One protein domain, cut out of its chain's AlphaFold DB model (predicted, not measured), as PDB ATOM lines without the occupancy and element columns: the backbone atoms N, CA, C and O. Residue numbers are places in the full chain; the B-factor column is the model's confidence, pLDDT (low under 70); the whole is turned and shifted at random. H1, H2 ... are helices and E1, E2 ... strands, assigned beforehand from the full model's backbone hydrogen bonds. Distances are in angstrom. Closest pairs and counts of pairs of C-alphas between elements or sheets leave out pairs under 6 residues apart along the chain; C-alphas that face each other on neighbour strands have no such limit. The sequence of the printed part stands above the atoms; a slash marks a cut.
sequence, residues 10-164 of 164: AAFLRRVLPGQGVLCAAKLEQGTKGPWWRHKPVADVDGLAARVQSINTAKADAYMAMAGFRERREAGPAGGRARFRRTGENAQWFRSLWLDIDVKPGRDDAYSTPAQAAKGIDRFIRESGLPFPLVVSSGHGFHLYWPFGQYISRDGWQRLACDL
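This is residues 10 to 164 of the 164 residues of an uncharacterized protein of Paraburkholderia eburnea (UniProt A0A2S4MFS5). A strongly twisted sheet of four strands, curled like part of a barrel, has H1 on one face and H4 on the other, while H3 only grazes it. Beside it, the two-stranded hairpin E1 and E2, with H2 packed on it, makes a second part; E1 comes close to edge strand E3, and H1 touches H2. The printed part has 155 residues, with four named helices and six named strands in the order H1 E1 E2 H2 E3 E4 H3 E5 E6 H4. The larger sheet runs E3 E4 E6 E5, antiparallel throughout, and the class is mixed, helices and strands. The whole is compact, with a radius of gyration of the C-alphas of 17.0 A and spans of 50 by 38 by 31 A.

In the larger sheet, inner strands E4, residues 91 to 102, and E6, residues 141 to 153, are antiparallel neighbours at 162 degrees, with N 99 and O 144 3.0 A apart, within hydrogen-bond range. E4 bends by 90 degrees at residue 94 and E6 by 100 degrees at residue 150. Edge strand E3, residues 67 to 69, forms a hairpin with E4, with N 68 and O 93 at 2.9 A. Edge strand E5, residues 134 to 137, forms a hairpin with E6, with N 136 and O 143 at 2.9 A. H4, residues 154 to 162, is on the sheet over E4 at a height of 8.8 A and runs along the strands, at 16 degrees to E4 on the local plane; the closest C-alphas are those of Gln 92 and Arg 154, 5.5 A. On the opposite face H1, residues 10 to 16, stands up from the sheet, over E4 and only just over E6, on which 3 of its 7 C-alphas fall. H3, residues 114 to 128, only grazes the sheet with residues 114 to 121. E4, H3 and E5 make a split strand-helix-strand unit, two strands running the same way with E6 between them, and its crossover is right-handed. E1, residues 23 to 31, and E2, residues 34 to 42, form an antiparallel hairpin, with N 25 and O 40 at 3.0 A. H2, residues 45 to 57, comes closest to E1 at the C-alphas of Ala 25 and Leu 48, 6.3 A. With residues 45 to 49 alone, H2 touches H1 at a steep tilt of 66 degrees, opposite ways, closest at the C-alphas of Ala 10 and Ala 49, 5.3 A. In H1, H2, H3 and H4 every O i to N i+4 pair is within hydrogen-bond range.

E6 is 28.3 A from first to last C-alpha, E2 25.6 A, E4 24.7 A, E1 24.3 A, H3 20.7 A and H2 17.9 A. H1 begins at C-alpha 10, (-5.109, -9.760, 45.229), and H4 ends at C-alpha 162, (-11.895, -36.729, 38.297).

The C-alphas farthest apart, those of Gly 79 and Ala 115, are 51.3 A apart. The printed part has no cut. The links E3 to E4 and E4 to H3 are long. The mean pLDDT of the printed part is 93.7, and residue 79 is under 70.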
ATOM      1  N   ALA A  10      -4.953  -9.161  43.911       94.81
ATOM      2  CA  ALA A  10      -5.109  -9.760  45.229       94.81
ATOM      3  C   ALA A  10      -6.561 -10.201  45.462       94.81
ATOM      4  O   ALA A  10      -6.788 -11.306  45.956       94.81
ATOM      5  N   ALA A  11      -7.548  -9.395  45.058       95.00
ATOM      6  CA  ALA A  11      -8.961  -9.766  45.154       95.00
ATOM      7  C   ALA A  11      -9.285 -11.041  44.356       95.00
ATOM      8  O   ALA A  11      -9.939 -11.946  44.883       95.00
ATOM      9  N   PHE A  12      -8.779 -11.154  43.124       95.31
ATOM     10  CA  PHE A  12      -8.915 -12.372  42.322       95.31
ATOM     11  C   PHE A  12      -8.272 -13.581  43.018       95.31
ATOM     12  O   PHE A  12      -8.928 -14.607  43.209       95.31
ATOM     13  N   LEU A  13      -7.020 -13.445  43.467       96.75
ATOM     14  CA  LEU A  13      -6.285 -14.522  44.135       96.75
ATOM     15  C   LEU A  13      -6.988 -15.003  45.408       96.75
ATOM     16  O   LEU A  13      -7.123 -16.209  45.599       96.75
ATOM     17  N   ARG A  14      -7.501 -14.093  46.250       96.38
ATOM     18  CA  ARG A  14      -8.259 -14.459  47.466       96.38
ATOM     19  C   ARG A  14      -9.515 -15.264  47.148       96.38
ATOM     20  O   ARG A  14      -9.934 -16.087  47.961       96.38
ATOM     21  N   ARG A  15     -10.124 -15.006  45.988       96.19
ATOM     22  CA  ARG A  15     -11.339 -15.694  45.559       96.19
ATOM     23  C   ARG A  15     -11.052 -17.117  45.096       96.19
ATOM     24  O   ARG A  15     -11.835 -17.998  45.423       96.19
ATOM     25  N   VAL A  16      -9.953 -17.348  44.374       97.19
ATOM     26  CA  VAL A  16      -9.685 -18.649  43.728       97.19
ATOM     27  C   VAL A  16      -8.692 -19.543  44.479       97.19
ATOM     28  O   VAL A  16      -8.691 -20.757  44.267       97.19
ATOM     29  N   LEU A  17      -7.868 -18.983  45.368       97.56
ATOM     30  CA  LEU A  17      -6.846 -19.718  46.116       97.56
ATOM     31  C   LEU A  17      -7.220 -19.913  47.588       97.56
ATOM     32  O   LEU A  17      -7.896 -19.065  48.181       97.56
ATOM     33  N   PRO A  18      -6.751 -21.002  48.221       96.88
ATOM     34  CA  PRO A  18      -6.856 -21.149  49.665       96.88
ATOM     35  C   PRO A  18      -6.039 -20.062  50.377       96.88
ATOM     36  O   PRO A  18      -4.935 -19.721  49.962       96.88
ATOM     37  N   GLY A  19      -6.560 -19.554  51.494       94.12
ATOM     38  CA  GLY A  19      -5.818 -18.665  52.396       94.12
ATOM     39  C   GLY A  19      -4.925 -19.409  53.399       94.12
ATOM     40  O   GLY A  19      -4.497 -18.812  54.378       94.12
ATOM     41  N   GLN A  20      -4.706 -20.713  53.208       94.38
ATOM     42  CA  GLN A  20      -3.939 -21.582  54.102       94.38
ATOM     43  C   GLN A  20      -2.801 -22.279  53.361       94.38
ATOM     44  O   GLN A  20      -2.914 -22.602  52.179       94.38
ATOM     45  N   GLY A  21      -1.738 -22.588  54.102       95.69
ATOM     46  CA  GLY A  21      -0.530 -23.203  53.567       95.69
ATOM     47  C   GLY A  21       0.374 -22.208  52.844       95.69
ATOM     48  O   GLY A  21       0.100 -21.015  52.742       95.69
ATOM     49  N   VAL A  22       1.493 -22.718  52.346       97.62
ATOM     50  CA  VAL A  22       2.437 -21.955  51.531       97.62
ATOM     51  C   VAL A  22       1.858 -21.822  50.129       97.62
ATOM     52  O   VAL A  22       1.455 -22.822  49.547       97.62
ATOM     53  N   LEU A  23       1.845 -20.624  49.553       97.94
ATOM     54  CA  LEU A  23       1.461 -20.416  48.155       97.94
ATOM     55  C   LEU A  23       2.703 -20.385  47.261       97.94
ATOM     56  O   LEU A  23       3.828 -20.246  47.742       97.94
ATOM     57  N   CYS A  24       2.532 -20.501  45.945       97.88
ATOM     58  CA  CYS A  24       3.663 -20.529  45.018       97.88
ATOM     59  C   CYS A  24       3.400 -19.687  43.774       97.88
ATOM     60  O   CYS A  24       2.476 -19.976  43.019       97.88
ATOM     61  N   ALA A  25       4.287 -18.725  43.520       97.88
ATOM     62  CA  ALA A  25       4.439 -18.118  42.202       97.88
ATOM     63  C   ALA A  25       5.454 -18.912  41.376       97.88
ATOM     64  O   ALA A  25       6.386 -19.503  41.932       97.88
ATOM     65  N   ALA A  26       5.337 -18.870  40.058       97.06
ATOM     66  CA  ALA A  26       6.338 -19.413  39.160       97.06
ATOM     67  C   ALA A  26       6.545 -18.509  37.946       97.06
ATOM     68  O   ALA A  26       5.664 -17.742  37.562       97.06
ATOM     69  N   LYS A  27       7.725 -18.623  37.348       96.88
ATOM     70  CA  LYS A  27       7.992 -18.166  35.986       96.88
ATOM     71  C   LYS A  27       8.890 -19.173  35.287       96.88
ATOM     72  O   LYS A  27       9.665 -19.869  35.955       96.88
ATOM     73  N   LEU A  28       8.777 -19.238  33.971       95.75
ATOM     74  CA  LEU A  28       9.686 -20.014  33.146       95.75
ATOM     75  C   LEU A  28      10.983 -19.216  32.966       95.75
ATOM     76  O   LEU A  28      10.950 -18.044  32.601       95.75
ATOM     77  N   GLU A  29      12.119 -19.830  33.268       94.75
ATOM     78  CA  GLU A  29      13.445 -19.248  33.065       94.75
ATOM     79  C   GLU A  29      14.156 -20.005  31.950       94.75
ATOM     80  O   GLU A  29      14.037 -21.227  31.854       94.75
ATOM     81  N   GLN A  30      14.956 -19.300  31.156       94.31
ATOM     82  CA  GLN A  30      15.839 -19.929  30.179       94.31
ATOM     83  C   GLN A  30      17.160 -20.309  30.854       94.31
ATOM     84  O   GLN A  30      17.793 -19.489  31.520       94.31
ATOM     85  N   GLY A  31      17.561 -21.573  30.725       91.31
ATOM     86  CA  GLY A  31      18.834 -22.087  31.224       91.31
ATOM     87  C   GLY A  31      19.682 -22.680  30.104       91.31
ATOM     88  O   GLY A  31      19.207 -22.919  28.998       91.31
ATOM     89  N   THR A  32      20.942 -22.994  30.409       92.81
ATOM     90  CA  THR A  32      21.877 -23.607  29.445       92.81
ATOM     91  C   THR A  32      21.443 -24.993  28.963       92.81
ATOM     92  O   THR A  32      21.889 -25.442  27.916       92.81
ATOM     93  N   LYS A  33      20.570 -25.674  29.717       93.19
ATOM     94  CA  LYS A  33      20.011 -26.997  29.389       93.19
ATOM     95  C   LYS A  33      18.555 -26.929  28.907       93.19
ATOM     96  O   LYS A  33      17.873 -27.948  28.907       93.19
ATOM     97  N   GLY A  34      18.075 -25.740  28.545       94.44
ATOM     98  CA  GLY A  34      16.680 -25.489  28.188       94.44
ATOM     99  C   GLY A  34      15.876 -24.798  29.297       94.44
ATOM    100  O   GLY A  34      16.433 -24.415  30.338       94.44
ATOM    101  N   PRO A  35      14.570 -24.589  29.065       95.00
ATOM    102  CA  PRO A  35      13.712 -23.862  29.983       95.00
ATOM    103  C   PRO A  35      13.448 -24.653  31.270       95.00
ATOM    104  O   PRO A  35      13.328 -25.879  31.257       95.00
ATOM    105  N   TRP A  36      13.320 -23.952  32.394       94.31
ATOM    106  CA  TRP A  36      12.993 -24.557  33.685       94.31
ATOM    107  C   TRP A  36      12.087 -23.658  34.525       94.31
ATOM    108  O   TRP A  36      12.114 -22.431  34.435       94.31
ATOM    109  N   TRP A  37      11.278 -24.277  35.382       94.38
ATOM    110  CA  TRP A  37      10.349 -23.564  36.251       94.38
ATOM    111  C   TRP A  37      11.030 -23.050  37.516       94.38
ATOM    112  O   TRP A  37      11.445 -23.827  38.385       94.38
ATOM    113  N   ARG A  38      11.069 -21.726  37.681       94.75
ATOM    114  CA  ARG A  38      11.486 -21.100  38.936       94.75
ATOM    115  C   ARG A  38      10.288 -20.930  39.862       94.75
ATOM    116  O   ARG A  38       9.580 -19.930  39.798       94.75
ATOM    117  N   HIS A  39      10.114 -21.884  40.771       95.38
ATOM    118  CA  HIS A  39       9.129 -21.799  41.849       95.38
ATOM    119  C   HIS A  39       9.591 -20.865  42.971       95.38
ATOM    120  O   HIS A  39      10.729 -20.946  43.445       95.38
ATOM    121  N   LYS A  40       8.689 -20.004  43.445       96.00
ATOM    122  CA  LYS A  40       8.918 -19.128  44.594       96.00
ATOM    123  C   LYS A  40       7.790 -19.295  45.619       96.00
ATOM    124  O   LYS A  40       6.692 -18.795  45.377       96.00
ATOM    125  N   PRO A  41       8.060 -19.925  46.777       96.69
ATOM    126  CA  PRO A  41       7.079 -20.011  47.848       96.69
ATOM    127  C   PRO A  41       6.850 -18.642  48.500       96.69
ATOM    128  O   PRO A  41       7.807 -17.937  48.851       96.69
ATOM    129  N   VAL A  42       5.592 -18.294  48.725       96.75
ATOM    130  CA  VAL A  42       5.121 -17.059  49.370       96.75
ATOM    131  C   VAL A  42       4.150 -17.414  50.497       96.75
ATOM    132  O   VAL A  42       3.637 -18.528  50.543       96.75
ATOM    133  N   ALA A  43       4.041 -16.544  51.500       95.06
ATOM    134  CA  ALA A  43       3.343 -16.875  52.746       95.06
ATOM    135  C   ALA A  43       1.821 -16.729  52.632       95.06
ATOM    136  O   ALA A  43       1.091 -17.489  53.251       95.06
ATOM    137  N   ASP A  44       1.372 -15.775  51.825       95.88
ATOM    138  CA  ASP A  44      -0.015 -15.346  51.731       95.88
ATOM    139  C   ASP A  44      -0.307 -14.808  50.322       95.88
ATOM    140  O   ASP A  44       0.575 -14.761  49.449       95.88
ATOM    141  N   VAL A  45      -1.567 -14.438  50.073       96.69
ATOM    142  CA  VAL A  45      -1.976 -13.983  48.740       96.69
ATOM    143  C   VAL A  45      -1.480 -12.575  48.416       96.69
ATOM    144  O   VAL A  45      -1.263 -12.296  47.242       96.69
ATOM    145  N   ASP A  46      -1.215 -11.716  49.401       95.69
ATOM    146  CA  ASP A  46      -0.639 -10.390  49.142       95.69
ATOM    147  C   ASP A  46       0.811 -10.509  48.654       95.69
ATOM    148  O   ASP A  46       1.192  -9.922  47.636       95.69
ATOM    149  N   GLY A  47       1.605 -11.370  49.291       96.75
ATOM    150  CA  GLY A  47       2.943 -11.725  48.833       96.75
ATOM    151  C   GLY A  47       2.936 -12.423  47.471       96.75
ATOM    152  O   GLY A  47       3.848 -12.207  46.663       96.75
ATOM    153  N   LEU A  48       1.908 -13.232  47.180       97.81
ATOM    154  CA  LEU A  48       1.707 -13.807  45.849       97.81
ATOM    155  C   LEU A  48       1.391 -12.727  44.812       97.81
ATOM    156  O   LEU A  48       2.051 -12.699  43.774       97.81
ATOM    157  N   ALA A  49       0.451 -11.826  45.106       97.06
ATOM    158  CA  ALA A  49       0.043 -10.726  44.237       97.06
ATOM    159  C   ALA A  49       1.242  -9.838  43.882       97.06
ATOM    160  O   ALA A  49       1.540  -9.638  42.704       97.06
ATOM    161  N   ALA A  50       2.002  -9.400  44.889       96.69
ATOM    162  CA  ALA A  50       3.210  -8.607  44.686       96.69
ATOM    163  C   ALA A  50       4.244  -9.348  43.820       96.69
ATOM    164  O   ALA A  50       4.891  -8.760  42.949       96.69
ATOM    165  N   ARG A  51       4.395 -10.665  44.019       97.06
ATOM    166  CA  ARG A  51       5.332 -11.480  43.239       97.06
ATOM    167  C   ARG A  51       4.915 -11.608  41.776       97.06
ATOM    168  O   ARG A  51       5.771 -11.425  40.912       97.06
ATOM    169  N   VAL A  52       3.655 -11.935  41.492       96.81
ATOM    170  CA  VAL A  52       3.181 -12.077  40.104       96.81
ATOM    171  C   VAL A  52       3.195 -10.730  39.382       96.81
ATOM    172  O   VAL A  52       3.628 -10.663  38.234       96.81
ATOM    173  N   GLN A  53       2.854  -9.639  40.075       95.75
ATOM    174  CA  GLN A  53       2.962  -8.285  39.532       95.75
ATOM    175  C   GLN A  53       4.411  -7.918  39.208       95.75
ATOM    176  O   GLN A  53       4.675  -7.377  38.140       95.75
ATOM    177  N   SER A  54       5.365  -8.259  40.077       96.12
ATOM    178  CA  SER A  54       6.790  -8.044  39.805       96.12
ATOM    179  C   SER A  54       7.272  -8.805  38.563       96.12
ATOM    180  O   SER A  54       8.028  -8.242  37.772       96.12
ATOM    181  N   ILE A  55       6.821 -10.050  38.361       96.50
ATOM    182  CA  ILE A  55       7.155 -10.849  37.169       96.50
ATOM    183  C   ILE A  55       6.570 -10.197  35.905       96.50
ATOM    184  O   ILE A  55       7.296  -9.994  34.934       96.50
ATOM    185  N   ASN A  56       5.299  -9.792  35.951       93.81
ATOM    186  CA  ASN A  56       4.632  -9.115  34.839       93.81
ATOM    187  C   ASN A  56       5.289  -7.763  34.492       93.81
ATOM    188  O   ASN A  56       5.498  -7.443  33.323       93.81
ATOM    189  N   THR A  57       5.678  -6.970  35.497       95.81
ATOM    190  CA  THR A  57       6.418  -5.709  35.292       95.81
ATOM    191  C   THR A  57       7.756  -5.948  34.595       95.81
ATOM    192  O   THR A  57       8.150  -5.158  33.741       95.81
ATOM    193  N   ALA A  58       8.413  -7.073  34.889       95.38
ATOM    194  CA  ALA A  58       9.614  -7.522  34.187       95.38
ATOM    195  C   ALA A  58       9.336  -8.127  32.794       95.38
ATOM    196  O   ALA A  58      10.245  -8.698  32.197       95.38
ATOM    197  N   LYS A  59       8.104  -8.003  32.273       94.62
ATOM    198  CA  LYS A  59       7.671  -8.484  30.950       94.62
ATOM    199  C   LYS A  59       7.849  -9.990  30.755       94.62
ATOM    200  O   LYS A  59       8.137 -10.445  29.654       94.62
ATOM    201  N   ALA A  60       7.669 -10.753  31.829       94.12
ATOM    202  CA  ALA A  60       7.657 -12.206  31.797       94.12
ATOM    203  C   ALA A  60       6.281 -12.749  32.197       94.12
ATOM    204  O   ALA A  60       5.546 -12.110  32.954       94.12
ATOM    205  N   ASP A  61       5.976 -13.962  31.742       94.00
ATOM    206  CA  ASP A  61       4.749 -14.658  32.117       94.00
ATOM    207  C   ASP A  61       4.804 -15.101  33.582       94.00
ATOM    208  O   ASP A  61       5.745 -15.769  34.036       94.00
ATOM    209  N   ALA A  62       3.776 -14.717  34.334       95.12
ATOM    210  CA  ALA A  62       3.625 -15.045  35.741       95.12
ATOM    211  C   ALA A  62       2.613 -16.178  35.922       95.12
ATOM    212  O   ALA A  62       1.494 -16.114  35.423       95.12
ATOM    213  N   TYR A  63       2.994 -17.180  36.705       95.56
ATOM    214  CA  TYR A  63       2.169 -18.343  37.001       95.56
ATOM    215  C   TYR A  63       1.976 -18.481  38.507       95.56
ATOM    216  O   TYR A  63       2.789 -18.008  39.308       95.56
ATOM    217  N   MET A  64       0.920 -19.186  38.897       96.44
ATOM    218  CA  MET A  64       0.642 -19.526  40.286       96.44
ATOM    219  C   MET A  64       0.204 -20.979  40.419       96.44
ATOM    220  O   MET A  64      -0.381 -21.560  39.507       96.44
ATOM    221  N   ALA A  65       0.480 -21.576  41.570       97.12
ATOM    222  CA  ALA A  65      -0.125 -22.846  41.933       97.12
ATOM    223  C   ALA A  65      -1.503 -22.627  42.573       97.12
ATOM    224  O   ALA A  65      -1.675 -21.703  43.359       97.12
ATOM    225  N   MET A  66      -2.441 -23.531  42.285       97.56
ATOM    226  CA  MET A  66      -3.817 -23.474  42.798       97.56
ATOM    227  C   MET A  66      -3.995 -24.052  44.210       97.56
ATOM    228  O   MET A  66      -5.067 -23.934  44.799       97.56
ATOM    229  N   ALA A  67      -2.947 -24.678  44.749       97.88
ATOM    230  CA  ALA A  67      -2.958 -25.313  46.057       97.88
ATOM    231  C   ALA A  67      -2.178 -24.503  47.097       97.88
ATOM    232  O   ALA A  67      -1.182 -23.847  46.780       97.88
ATOM    233  N   GLY A  68      -2.598 -24.636  48.351       98.06
ATOM    234  CA  GLY A  68      -1.798 -24.324  49.527       98.06
ATOM    235  C   GLY A  68      -0.977 -25.544  49.936       98.06
ATOM    236  O   GLY A  68      -1.532 -26.630  50.129       98.06
ATOM    237  N   PHE A  69       0.338 -25.378  50.053       97.75
ATOM    238  CA  PHE A  69       1.291 -26.456  50.333       97.75
ATOM    239  C   PHE A  69       1.621 -26.556  51.827       97.75
ATOM    240  O   PHE A  69       1.608 -25.542  52.530       97.75
ATOM    241  N   ARG A  70       1.941 -27.764  52.311       95.56
ATOM    242  CA  ARG A  70       2.321 -27.998  53.719       95.56
ATOM    243  C   ARG A  70       3.682 -27.385  54.025       95.56
ATOM    244  O   ARG A  70       3.815 -26.561  54.923       95.56
ATOM    245  N   GLU A  71       4.677 -27.754  53.225       91.25
ATOM    246  CA  GLU A  71       6.080 -27.484  53.510       91.25
ATOM    247  C   GLU A  71       6.649 -26.381  52.620       91.25
ATOM    248  O   GLU A  71       6.592 -26.436  51.387       91.25
ATOM    249  N   ARG A  72       7.301 -25.390  53.242       87.38
ATOM    250  CA  ARG A  72       8.078 -24.366  52.520       87.38
ATOM    251  C   ARG A  72       9.414 -24.917  52.012       87.38
ATOM    252  O   ARG A  72       9.991 -24.361  51.073       87.38
ATOM    253  N   ARG A  73       9.936 -25.973  52.639       85.56
ATOM    254  CA  ARG A  73      11.185 -26.644  52.269       85.56
ATOM    255  C   ARG A  73      11.075 -28.128  52.581       85.56
ATOM    256  O   ARG A  73      10.920 -28.497  53.731       85.56
ATOM    257  N   GLU A  74      11.269 -28.954  51.569       79.75
ATOM    258  CA  GLU A  74      11.389 -30.401  51.713       79.75
ATOM    259  C   GLU A  74      12.849 -30.801  51.510       79.75
ATOM    260  O   GLU A  74      13.553 -30.196  50.688       79.75
ATOM    261  N   ALA A  75      13.306 -31.826  52.231       78.00
ATOM    262  CA  ALA A  75      14.638 -32.391  52.038       78.00
ATOM    263  C   ALA A  75      14.856 -32.788  50.565       78.00
ATOM    264  O   ALA A  75      13.939 -33.227  49.860       78.00
ATOM    265  N   GLY A  76      16.071 -32.591  50.052       70.50
ATOM    266  CA  GLY A  76      16.452 -33.103  48.737       70.50
ATOM    267  C   GLY A  76      16.494 -34.637  48.735       70.50
ATOM    268  O   GLY A  76      16.632 -35.236  49.800       70.50
ATOM    269  N   PRO A  77      16.402 -35.303  47.569       71.75
ATOM    270  CA  PRO A  77      16.690 -36.734  47.508       71.75
ATOM    271  C   PRO A  77      18.144 -36.958  47.952       71.75
ATOM    272  O   PRO A  77      18.992 -36.109  47.668       71.75
ATOM    273  N   ALA A  78      18.419 -38.064  48.649       73.69
ATOM    274  CA  ALA A  78      19.768 -38.470  49.065       73.69
ATOM    275  C   ALA A  78      20.584 -37.373  49.794       73.69
ATOM    276  O   ALA A  78      21.746 -37.137  49.480       73.69
ATOM    277  N   GLY A  79      19.969 -36.652  50.742       67.88
ATOM    278  CA  GLY A  79      20.660 -35.609  51.520       67.88
ATOM    279  C   GLY A  79      20.885 -34.292  50.766       67.88
ATOM    280  O   GLY A  79      21.585 -33.403  51.249       67.88
ATOM    281  N   GLY A  80      20.280 -34.130  49.585       75.12
ATOM    282  CA  GLY A  80      20.341 -32.883  48.829       75.12
ATOM    283  C   GLY A  80      19.740 -31.685  49.581       75.12
ATOM    284  O   GLY A  80      18.897 -31.820  50.471       75.12
ATOM    285  N   ARG A  81      20.133 -30.473  49.171       81.50
ATOM    286  CA  ARG A  81      19.693 -29.221  49.806       81.50
ATOM    287  C   ARG A  81      18.167 -29.110  49.855       81.50
ATOM    288  O   ARG A  81      17.496 -29.212  48.823       81.50
ATOM    289  N   ALA A  82      17.649 -28.812  51.045       84.12
ATOM    290  CA  ALA A  82      16.224 -28.615  51.253       84.12
ATOM    291  C   ALA A  82      15.694 -27.440  50.417       84.12
ATOM    292  O   ALA A  82      16.201 -26.308  50.492       84.12
ATOM    293  N   ARG A  83      14.656 -27.706  49.624       89.25
ATOM    294  CA  ARG A  83      14.041 -26.743  48.703       89.25
ATOM    295  C   ARG A  83      12.531 -26.905  48.692       89.25
ATOM    296  O   ARG A  83      12.015 -27.976  48.980       89.25
ATOM    297  N   PHE A  84      11.833 -25.843  48.326       91.56
ATOM    298  CA  PHE A  84      10.404 -25.932  48.059       91.56
ATOM    299  C   PHE A  84      10.146 -26.862  46.868       91.56
ATOM    300  O   PHE A  84      10.829 -26.736  45.842       91.56
ATOM    301  N   ARG A  85       9.162 -27.759  46.981       89.88
ATOM    302  CA  ARG A  85       8.690 -28.561  45.853       89.88
ATOM    303  C   ARG A  85       7.187 -28.391  45.681       89.88
ATOM    304  O   ARG A  85       6.402 -28.588  46.597       89.88
ATOM    305  N   ARG A  86       6.796 -28.036  44.460       92.94
ATOM    306  CA  ARG A  86       5.398 -27.895  44.052       92.94
ATOM    307  C   ARG A  86       4.864 -29.248  43.564       92.94
ATOM    308  O   ARG A  86       4.671 -29.430  42.363       92.94
ATOM    309  N   THR A  87       4.699 -30.208  44.470       92.38
ATOM    310  CA  THR A  87       4.218 -31.568  44.156       92.38
ATOM    311  C   THR A  87       2.772 -31.764  44.596       92.38
ATOM    312  O   THR A  87       2.275 -31.045  45.461       92.38
ATOM    313  N   GLY A  88       2.096 -32.763  44.019       91.75
ATOM    314  CA  GLY A  88       0.777 -33.181  44.497       91.75
ATOM    315  C   GLY A  88       0.818 -33.704  45.937       91.75
ATOM    316  O   GLY A  88      -0.102 -33.449  46.699       91.75
ATOM    317  N   GLU A  89       1.905 -34.361  46.346       91.81
ATOM    318  CA  GLU A  89       2.087 -34.864  47.715       91.81
ATOM    319  C   GLU A  89       2.174 -33.751  48.763       91.81
ATOM    320  O   GLU A  89       1.625 -33.904  49.853       91.81
ATOM    321  N   ASN A  90       2.826 -32.630  48.434       94.75
ATOM    322  CA  ASN A  90       2.932 -31.472  49.323       94.75
ATOM    323  C   ASN A  90       1.682 -30.567  49.269       94.75
ATOM    324  O   ASN A  90       1.495 -29.707  50.130       94.75
ATOM    325  N   ALA A  91       0.812 -30.729  48.268       96.62
ATOM    326  CA  ALA A  91      -0.435 -29.978  48.171       96.62
ATOM    327  C   ALA A  91      -1.429 -30.440  49.250       96.62
ATOM    328  O   ALA A  91      -1.691 -31.634  49.401       96.62
ATOM    329  N   GLN A  92      -1.993 -29.490  49.996       96.81
ATOM    330  CA  GLN A  92      -2.860 -29.779  51.140       96.81
ATOM    331  C   GLN A  92      -4.230 -29.129  51.012       96.81
ATOM    332  O   GLN A  92      -5.235 -29.800  51.227       96.81
ATOM    333  N   TRP A  93      -4.261 -27.838  50.692       98.00
ATOM    334  CA  TRP A  93      -5.485 -27.047  50.693       98.00
ATOM    335  C   TRP A  93      -5.851 -26.645  49.275       98.00
ATOM    336  O   TRP A  93      -4.994 -26.187  48.521       98.00
ATOM    337  N   PHE A  94      -7.126 -26.774  48.932       98.19
ATOM    338  CA  PHE A  94      -7.682 -26.346  47.653       98.19
ATOM    339  C   PHE A  94      -8.936 -25.520  47.898       98.19
ATOM    340  O   PHE A  94      -9.677 -25.776  48.846       98.19
ATOM    341  N   ARG A  95      -9.174 -24.527  47.039       97.62
ATOM    342  CA  ARG A  95     -10.356 -23.658  47.122       97.62
ATOM    343  C   ARG A  95     -11.152 -23.587  45.825       97.62
ATOM    344  O   ARG A  95     -12.213 -22.994  45.828       97.62
ATOM    345  N   SER A  96     -10.681 -24.164  44.728       97.75
ATOM    346  CA  SER A  96     -11.423 -24.113  43.469       97.75
ATOM    347  C   SER A  96     -11.270 -25.401  42.681       97.75
ATOM    348  O   SER A  96     -10.230 -26.058  42.774       97.75
ATOM    349  N   LEU A  97     -12.257 -25.699  41.842       96.94
ATOM    350  CA  LEU A  97     -12.013 -26.421  40.593       96.94
ATOM    351  C   LEU A  97     -11.588 -25.415  39.530       96.94
ATOM    352  O   LEU A  97     -11.976 -24.245  39.584       96.94
ATOM    353  N   TRP A  98     -10.793 -25.863  38.569       96.75
ATOM    354  CA  TRP A  98     -10.410 -25.033  37.440       96.75
ATOM    355  C   TRP A  98     -10.256 -25.869  36.179       96.75
ATOM    356  O   TRP A  98      -9.936 -27.054  36.251       96.75
ATOM    357  N   LEU A  99     -10.449 -25.217  35.039       95.69
ATOM    358  CA  LEU A  99     -10.146 -25.766  33.723       95.69
ATOM    359  C   LEU A  99      -9.300 -24.759  32.950       95.69
ATOM    360  O   LEU A  99      -9.539 -23.552  33.022       95.69
ATOM    361  N   ASP A 100      -8.312 -25.274  32.229       94.81
ATOM    362  CA  ASP A 100      -7.449 -24.508  31.334       94.81
ATOM    363  C   ASP A 100      -7.750 -24.938  29.898       94.81
ATOM    364  O   ASP A 100      -7.591 -26.107  29.543       94.81
ATOM    365  N   ILE A 101      -8.277 -24.007  29.109       95.50
ATOM    366  CA  ILE A 101      -8.763 -24.261  27.756       95.50
ATOM    367  C   ILE A 101      -7.851 -23.544  26.780       95.50
ATOM    368  O   ILE A 101      -7.875 -22.318  26.684       95.50
ATOM    369  N   ASP A 102      -7.111 -24.331  26.007       94.44
ATOM    370  CA  ASP A 102      -6.223 -23.852  24.959       94.44
ATOM    371  C   ASP A 102      -6.990 -23.461  23.681       94.44
ATOM    372  O   ASP A 102      -7.849 -24.199  23.182       94.44
ATOM    373  N   VAL A 103      -6.602 -22.330  23.090       96.62
ATOM    374  CA  VAL A 103      -6.966 -21.922  21.729       96.62
ATOM    375  C   VAL A 103      -5.698 -21.870  20.883       96.62
ATOM    376  O   VAL A 103      -4.905 -20.931  20.976       96.62
ATOM    377  N   LYS A 104      -5.489 -22.900  20.063       95.25
ATOM    378  CA  LYS A 104      -4.280 -23.098  19.254       95.25
ATOM    379  C   LYS A 104      -4.688 -23.566  17.849       95.25
ATOM    380  O   LYS A 104      -4.947 -24.755  17.668       95.25
ATOM    381  N   PRO A 105      -4.773 -22.656  16.859       93.94
ATOM    382  CA  PRO A 105      -5.096 -23.020  15.481       93.94
ATOM    383  C   PRO A 105      -4.181 -24.133  14.951       93.94
ATOM    384  O   PRO A 105      -2.962 -24.038  15.074       93.94
ATOM    385  N   GLY A 106      -4.770 -25.170  14.348       91.50
ATOM    386  CA  GLY A 106      -4.030 -26.282  13.737       91.50
ATOM    387  C   GLY A 106      -3.514 -27.349  14.708       91.50
ATOM    388  O   GLY A 106      -2.742 -28.208  14.292       91.50
ATOM    389  N   ARG A 107      -3.919 -27.307  15.984       92.94
ATOM    390  CA  ARG A 107      -3.624 -28.346  16.977       92.94
ATOM    391  C   ARG A 107      -4.900 -29.144  17.276       92.94
ATOM    392  O   ARG A 107      -5.909 -28.548  17.638       92.94
ATOM    393  N   ASP A 108      -4.843 -30.467  17.147       90.69
ATOM    394  CA  ASP A 108      -6.033 -31.336  17.207       90.69
ATOM    395  C   ASP A 108      -6.691 -31.413  18.597       90.69
ATOM    396  O   ASP A 108      -7.896 -31.619  18.707       90.69
ATOM    397  N   ASP A 109      -5.921 -31.215  19.668       89.81
ATOM    398  CA  ASP A 109      -6.380 -31.227  21.064       89.81
ATOM    399  C   ASP A 109      -6.630 -29.813  21.625       89.81
ATOM    400  O   ASP A 109      -6.577 -29.594  22.836       89.81
ATOM    401  N   ALA A 110      -6.897 -28.833  20.756       93.56
ATOM    402  CA  ALA A 110      -7.240 -27.468  21.148       93.56
ATOM    403  C   ALA A 110      -8.321 -26.861  20.244       93.56
ATOM    404  O   ALA A 110      -8.537 -27.271  19.104       93.56
ATOM    405  N   TYR A 111      -8.991 -25.819  20.735       95.44
ATOM    406  CA  TYR A 111      -9.902 -25.059  19.886       95.44
ATOM    407  C   TYR A 111      -9.113 -24.219  18.883       95.44
ATOM    408  O   TYR A 111      -8.096 -23.617  19.223       95.44
ATOM    409  N   SER A 112      -9.606 -24.098  17.649       95.56
ATOM    410  CA  SER A 112      -8.932 -23.257  16.651       95.56
ATOM    411  C   SER A 112      -9.186 -21.768  16.866       95.56
ATOM    412  O   SER A 112      -8.371 -20.942  16.470       95.56
ATOM    413  N   THR A 113     -10.315 -21.397  17.479       96.25
ATOM    414  CA  THR A 113     -10.678 -19.988  17.693       96.25
ATOM    415  C   THR A 113     -11.309 -19.751  19.066       96.25
ATOM    416  O   THR A 113     -11.955 -20.655  19.607       96.25
ATOM    417  N   PRO A 114     -11.233 -18.518  19.606       95.56
ATOM    418  CA  PRO A 114     -11.901 -18.178  20.861       95.56
ATOM    419  C   PRO A 114     -13.422 -18.372  20.808       95.56
ATOM    420  O   PRO A 114     -14.023 -18.794  21.789       95.56
ATOM    421  N   ALA A 115     -14.053 -18.121  19.654       96.12
ATOM    422  CA  ALA A 115     -15.492 -18.314  19.475       96.12
ATOM    423  C   ALA A 115     -15.903 -19.795  19.553       96.12
ATOM    424  O   ALA A 115     -16.956 -20.115  20.102       96.12
ATOM    425  N   GLN A 116     -15.079 -20.705  19.026       96.31
ATOM    426  CA  GLN A 116     -15.309 -22.145  19.175       96.31
ATOM    427  C   GLN A 116     -15.119 -22.591  20.625       96.31
ATOM    428  O   GLN A 116     -15.974 -23.304  21.143       96.31
ATOM    429  N   ALA A 117     -14.066 -22.110  21.294       96.75
ATOM    430  CA  ALA A 117     -13.856 -22.385  22.712       96.75
ATOM    431  C   ALA A 117     -15.035 -21.894  23.565       96.75
ATOM    432  O   ALA A 117     -15.536 -22.649  24.387       96.75
ATOM    433  N   ALA A 118     -15.556 -20.686  23.319       95.75
ATOM    434  CA  ALA A 118     -16.718 -20.157  24.037       95.75
ATOM    435  C   ALA A 118     -17.969 -21.042  23.884       95.75
ATOM    436  O   ALA A 118     -18.660 -21.302  24.866       95.75
ATOM    437  N   LYS A 119     -18.236 -21.558  22.675       96.81
ATOM    438  CA  LYS A 119     -19.328 -22.520  22.442       96.81
ATOM    439  C   LYS A 119     -19.096 -23.840  23.179       96.81
ATOM    440  O   LYS A 119     -20.038 -24.397  23.733       96.81
ATOM    441  N   GLY A 120     -17.857 -24.329  23.192       96.25
ATOM    442  CA  GLY A 120     -17.476 -25.533  23.928       96.25
ATOM    443  C   GLY A 120     -17.649 -25.382  25.438       96.25
ATOM    444  O   GLY A 120     -18.200 -26.267  26.082       96.25
ATOM    445  N   ILE A 121     -17.254 -24.229  25.985       96.25
ATOM    446  CA  ILE A 121     -17.444 -23.867  27.396       96.25
ATOM    447  C   ILE A 121     -18.932 -23.842  27.748       96.25
ATOM    448  O   ILE A 121     -19.340 -24.468  28.720       96.25
ATOM    449  N   ASP A 122     -19.746 -23.146  26.953       96.31
ATOM    450  CA  ASP A 122     -21.193 -23.058  27.170       96.31
ATOM    451  C   ASP A 122     -21.858 -24.442  27.143       96.31
ATOM    452  O   ASP A 122     -22.638 -24.781  28.033       96.31
ATOM    453  N   ARG A 123     -21.484 -25.278  26.168       96.75
ATOM    454  CA  ARG A 123     -21.947 -26.663  26.079       96.75
ATOM    455  C   ARG A 123     -21.553 -27.475  27.314       96.75
ATOM    456  O   ARG A 123     -22.423 -28.089  27.920       96.75
ATOM    457  N   PHE A 124     -20.280 -27.436  27.708       95.81
ATOM    458  CA  PHE A 124     -19.774 -28.152  28.881       95.81
ATOM    459  C   PHE A 124     -20.519 -27.750  30.161       95.81
ATOM    460  O   PHE A 124     -20.920 -28.612  30.939       95.81
ATOM    461  N   ILE A 125     -20.759 -26.453  30.370       96.00
ATOM    462  CA  ILE A 125     -21.494 -25.957  31.543       96.00
ATOM    463  C   ILE A 125     -22.934 -26.495  31.548       96.00
ATOM    464  O   ILE A 125     -23.407 -26.960  32.583       96.00
ATOM    465  N   ARG A 126     -23.626 -26.488  30.400       95.81
ATOM    466  CA  ARG A 126     -24.994 -27.030  30.294       95.81
ATOM    467  C   ARG A 126     -25.049 -28.537  30.534       95.81
ATOM    468  O   ARG A 126     -25.965 -28.994  31.208       95.81
ATOM    469  N   GLU A 127     -24.104 -29.291  29.975       95.81
ATOM    470  CA  GLU A 127     -24.078 -30.758  30.064       95.81
ATOM    471  C   GLU A 127     -23.662 -31.251  31.456       95.81
ATOM    472  O   GLU A 127     -24.258 -32.191  31.972       95.81
ATOM    473  N   SER A 128     -22.687 -30.591  32.089       93.62
ATOM    474  CA  SER A 128     -22.238 -30.930  33.449       93.62
ATOM    475  C   SER A 128     -23.211 -30.474  34.540       93.62
ATOM    476  O   SER A 128     -23.160 -30.971  35.663       93.62
ATOM    477  N   GLY A 129     -24.074 -29.493  34.248       93.94
ATOM    478  CA  GLY A 129     -24.948 -28.867  35.244       93.94
ATOM    479  C   GLY A 129     -24.199 -28.008  36.269       93.94
ATOM    480  O   GLY A 129     -24.785 -27.598  37.274       93.94
ATOM    481  N   LEU A 130     -22.914 -27.722  36.038       93.56
ATOM    482  CA  LEU A 130     -22.141 -26.829  36.892       93.56
ATOM    483  C   LEU A 130     -22.663 -25.385  36.797       93.56
ATOM    484  O   LEU A 130     -23.139 -24.952  35.746       93.56
ATOM    485  N   PRO A 131     -22.534 -24.584  37.870       95.06
ATOM    486  CA  PRO A 131     -22.822 -23.158  37.786       95.06
ATOM    487  C   PRO A 131     -21.838 -22.463  36.835       95.06
ATOM    488  O   PRO A 131     -20.756 -22.974  36.552       95.06
ATOM    489  N   PHE A 132     -22.174 -21.265  36.362       95.62
ATOM    490  CA  PHE A 132     -21.268 -20.514  35.493       95.62
ATOM    491  C   PHE A 132     -19.967 -20.129  36.243       95.62
ATOM    492  O   PHE A 132     -20.051 -19.581  37.349       95.62
ATOM    493  N   PRO A 133     -18.770 -20.405  35.687       96.94
ATOM    494  CA  PRO A 133     -17.496 -20.131  36.347       96.94
ATOM    495  C   PRO A 133     -17.099 -18.656  36.298       96.94
ATOM    496  O   PRO A 133     -17.610 -17.857  35.512       96.94
ATOM    497  N   LEU A 134     -16.071 -18.310  37.072       96.62
ATOM    498  CA  LEU A 134     -15.253 -17.141  36.764       96.62
ATOM    499  C   LEU A 134     -14.415 -17.441  35.518       96.62
ATOM    500  O   LEU A 134     -13.679 -18.427  35.503       96.62
ATOM    501  N   VAL A 135     -14.496 -16.577  34.508       95.88
ATOM    502  CA  VAL A 135     -13.775 -16.731  33.238       95.88
ATOM    503  C   VAL A 135     -12.682 -15.674  33.132       95.88
ATOM    504  O   VAL A 135     -12.946 -14.482  33.289       95.88
ATOM    505  N   VAL A 136     -11.457 -16.106  32.843       94.62
ATOM    506  CA  VAL A 136     -10.303 -15.228  32.617       94.62
ATOM    507  C   VAL A 136      -9.693 -15.556  31.259       94.62
ATOM    508  O   VAL A 136      -9.378 -16.710  30.987       94.62
ATOM    509  N   SER A 137      -9.491 -14.545  30.413       93.12
ATOM    510  CA  SER A 137      -8.695 -14.709  29.192       93.12
ATOM    511  C   SER A 137      -7.230 -14.935  29.571       93.12
ATOM    512  O   SER A 137      -6.632 -14.088  30.237       93.12
ATOM    513  N   SER A 138      -6.655 -16.066  29.164       89.12
ATOM    514  CA  SER A 138      -5.251 -16.408  29.445       89.12
ATOM    515  C   SER A 138      -4.275 -15.826  28.413       89.12
ATOM    516  O   SER A 138      -3.066 -16.005  28.526       89.12
ATOM    517  N   GLY A 139      -4.793 -15.142  27.387       88.06
ATOM    518  CA  GLY A 139      -4.040 -14.675  26.218       88.06
ATOM    519  C   GLY A 139      -3.980 -15.701  25.083       88.06
ATOM    520  O   GLY A 139      -4.013 -15.310  23.921       88.06
ATOM    521  N   HIS A 140      -3.994 -16.998  25.405       89.44
ATOM    522  CA  HIS A 140      -3.993 -18.100  24.430       89.44
ATOM    523  C   HIS A 140      -5.194 -19.040  24.606       89.44
ATOM    524  O   HIS A 140      -5.153 -20.193  24.185       89.44
ATOM    525  N   GLY A 141      -6.253 -18.561  25.258       95.12
ATOM    526  CA  GLY A 141      -7.388 -19.379  25.649       95.12
ATOM    527  C   GLY A 141      -8.133 -18.818  26.854       95.12
ATOM    528  O   GLY A 141      -8.166 -17.599  27.064       95.12
ATOM    529  N   PHE A 142      -8.733 -19.707  27.644       97.06
ATOM    530  CA  PHE A 142      -9.559 -19.348  28.794       97.06
ATOM    531  C   PHE A 142      -9.208 -20.182  30.023       97.06
ATOM    532  O   PHE A 142      -9.170 -21.407  29.962       97.06
ATOM    533  N   HIS A 143      -9.048 -19.517  31.163       96.94
ATOM    534  CA  HIS A 143      -9.065 -20.167  32.465       96.94
ATOM    535  C   HIS A 143     -10.455 -20.033  33.083       96.94
ATOM    536  O   HIS A 143     -10.984 -18.922  33.203       96.94
ATOM    537  N   LEU A 144     -11.019 -21.156  33.511       97.62
ATOM    538  CA  LEU A 144     -12.285 -21.227  34.231       97.62
ATOM    539  C   LEU A 144     -12.016 -21.569  35.691       97.62
ATOM    540  O   LEU A 144     -11.198 -22.444  35.963       97.62
ATOM    541  N   TYR A 145     -12.720 -20.924  36.620       97.75
ATOM    542  CA  TYR A 145     -12.612 -21.216  38.049       97.75
ATOM    543  C   TYR A 145     -13.987 -21.343  38.701       97.75
ATOM    544  O   TYR A 145     -14.835 -20.458  38.553       97.75
ATOM    545  N   TRP A 146     -14.153 -22.385  39.513       97.75
ATOM    546  CA  TRP A 146     -15.291 -22.584  40.411       97.75
ATOM    547  C   TRP A 146     -14.814 -22.554  41.862       97.75
ATOM    548  O   TRP A 146     -14.415 -23.591  42.396       97.75
ATOM    549  N   PRO A 147     -14.815 -21.375  42.508       97.31
ATOM    550  CA  PRO A 147     -14.463 -21.258  43.913       97.31
ATOM    551  C   PRO A 147     -15.451 -21.974  44.830       97.31
ATOM    552  O   PRO A 147     -16.665 -21.859  44.680       97.31
ATOM    553  N   PHE A 148     -14.918 -22.625  45.851       95.75
ATOM    554  CA  PHE A 148     -15.658 -23.209  46.954       95.75
ATOM    555  C   PHE A 148     -15.811 -22.208  48.103       95.75
ATOM    556  O   PHE A 148     -14.960 -21.339  48.333       95.75
ATOM    557  N   GLY A 149     -16.869 -22.394  48.895       93.81
ATOM    558  CA  GLY A 149     -17.051 -21.675  50.160       93.81
ATOM    559  C   GLY A 149     -16.062 -22.098  51.255       93.81
ATOM    560  O   GLY A 149     -15.807 -21.327  52.174       93.81
ATOM    561  N   GLN A 150     -15.470 -23.291  51.137       94.12
ATOM    562  CA  GLN A 150     -14.568 -23.884  52.125       94.12
ATOM    563  C   GLN A 150     -13.298 -24.439  51.477       94.12
ATOM    564  O   GLN A 150     -13.272 -24.726  50.280       94.12
ATOM    565  N   TYR A 151     -12.245 -24.615  52.275       96.44
ATOM    566  CA  TYR A 151     -11.053 -25.327  51.823       96.44
ATOM    567  C   TYR A 151     -11.291 -26.828  51.891       96.44
ATOM    568  O   TYR A 151     -11.864 -27.324  52.860       96.44
ATOM    569  N   ILE A 152     -10.819 -27.547  50.882       96.81
ATOM    570  CA  ILE A 152     -10.889 -29.007  50.849       96.81
ATOM    571  C   ILE A 152      -9.490 -29.611  50.785       96.81
ATOM    572  O   ILE A 152      -8.529 -28.956  50.369       96.81
ATOM    573  N   SER A 153      -9.386 -30.863  51.231       96.50
ATOM    574  CA  SER A 153      -8.153 -31.641  51.156       96.50
ATOM    575  C   SER A 153      -7.826 -32.019  49.711       96.50
ATOM    576  O   SER A 153      -8.690 -31.986  48.834       96.50
ATOM    577  N   ARG A 154      -6.582 -32.450  49.478       94.94
ATOM    578  CA  ARG A 154      -6.163 -33.055  48.206       94.94
ATOM    579  C   ARG A 154      -7.106 -34.166  47.750       94.94
ATOM    580  O   ARG A 154      -7.529 -34.149  46.602       94.94
ATOM    581  N   ASP A 155      -7.436 -35.101  48.635       94.81
ATOM    582  CA  ASP A 155      -8.251 -36.264  48.270       94.81
ATOM    583  C   ASP A 155      -9.680 -35.850  47.916       94.81
ATOM    584  O   ASP A 155     -10.246 -36.345  46.944       94.81
ATOM    585  N   GLY A 156     -10.251 -34.900  48.668       95.12
ATOM    586  CA  GLY A 156     -11.559 -34.330  48.354       95.12
ATOM    587  C   GLY A 156     -11.553 -33.602  47.011       95.12
ATOM    588  O   GLY A 156     -12.455 -33.796  46.202       95.12
ATOM    589  N   TRP A 157     -10.509 -32.814  46.747       96.31
ATOM    590  CA  TRP A 157     -10.347 -32.124  45.470       96.31
ATOM    591  C   TRP A 157     -10.187 -33.099  44.304       96.31
ATOM    592  O   TRP A 157     -10.820 -32.911  43.271       96.31
ATOM    593  N   GLN A 158      -9.390 -34.155  44.472       93.81
ATOM    594  CA  GLN A 158      -9.116 -35.121  43.412       93.81
ATOM    595  C   GLN A 158     -10.366 -35.902  42.999       93.81
ATOM    596  O   GLN A 158     -10.560 -36.109  41.809       93.81
ATOM    597  N   ARG A 159     -11.237 -36.275  43.947       93.94
ATOM    598  CA  ARG A 159     -12.535 -36.891  43.618       93.94
ATOM    599  C   ARG A 159     -13.379 -35.959  42.751       93.94
ATOM    600  O   ARG A 159     -13.759 -36.326  41.651       93.94
ATOM    601  N   LEU A 160     -13.554 -34.711  43.192       92.62
ATOM    602  CA  LEU A 160     -14.314 -33.717  42.430       92.62
ATOM    603  C   LEU A 160     -13.716 -33.443  41.047       92.62
ATOM    604  O   LEU A 160     -14.461 -33.230  40.107       92.62
ATOM    605  N   ALA A 161     -12.390 -33.410  40.919       90.31
ATOM    606  CA  ALA A 161     -11.731 -33.117  39.651       90.31
ATOM    607  C   ALA A 161     -11.769 -34.290  38.656       90.31
ATOM    608  O   ALA A 161     -11.675 -34.055  37.457       90.31
ATOM    609  N   CYS A 162     -11.855 -35.532  39.141       88.50
ATOM    610  CA  CYS A 162     -11.895 -36.729  38.297       88.50
ATOM    611  C   CYS A 162     -13.313 -37.142  37.887       88.50
ATOM    612  O   CYS A 162     -13.453 -37.834  36.885       88.50
ATOM    613  N   ASP A 163     -14.330 -36.732  38.644       81.75
ATOM    614  CA  ASP A 163     -15.731 -37.091  38.394       81.75
ATOM    615  C   ASP A 163     -16.458 -36.086  37.465       81.75
ATOM    616  O   ASP A 163     -17.674 -36.183  37.292       81.75
ATOM    617  N   LEU A 164     -15.729 -35.112  36.898       70.38
ATOM    618  CA  LEU A 164     -16.226 -34.065  35.989       70.38
ATOM    619  C   LEU A 164     -16.086 -34.407  34.505       70.38
ATOM    620  O   LEU A 164     -15.070 -35.034  34.132       70.38
TER     621      LEU A 164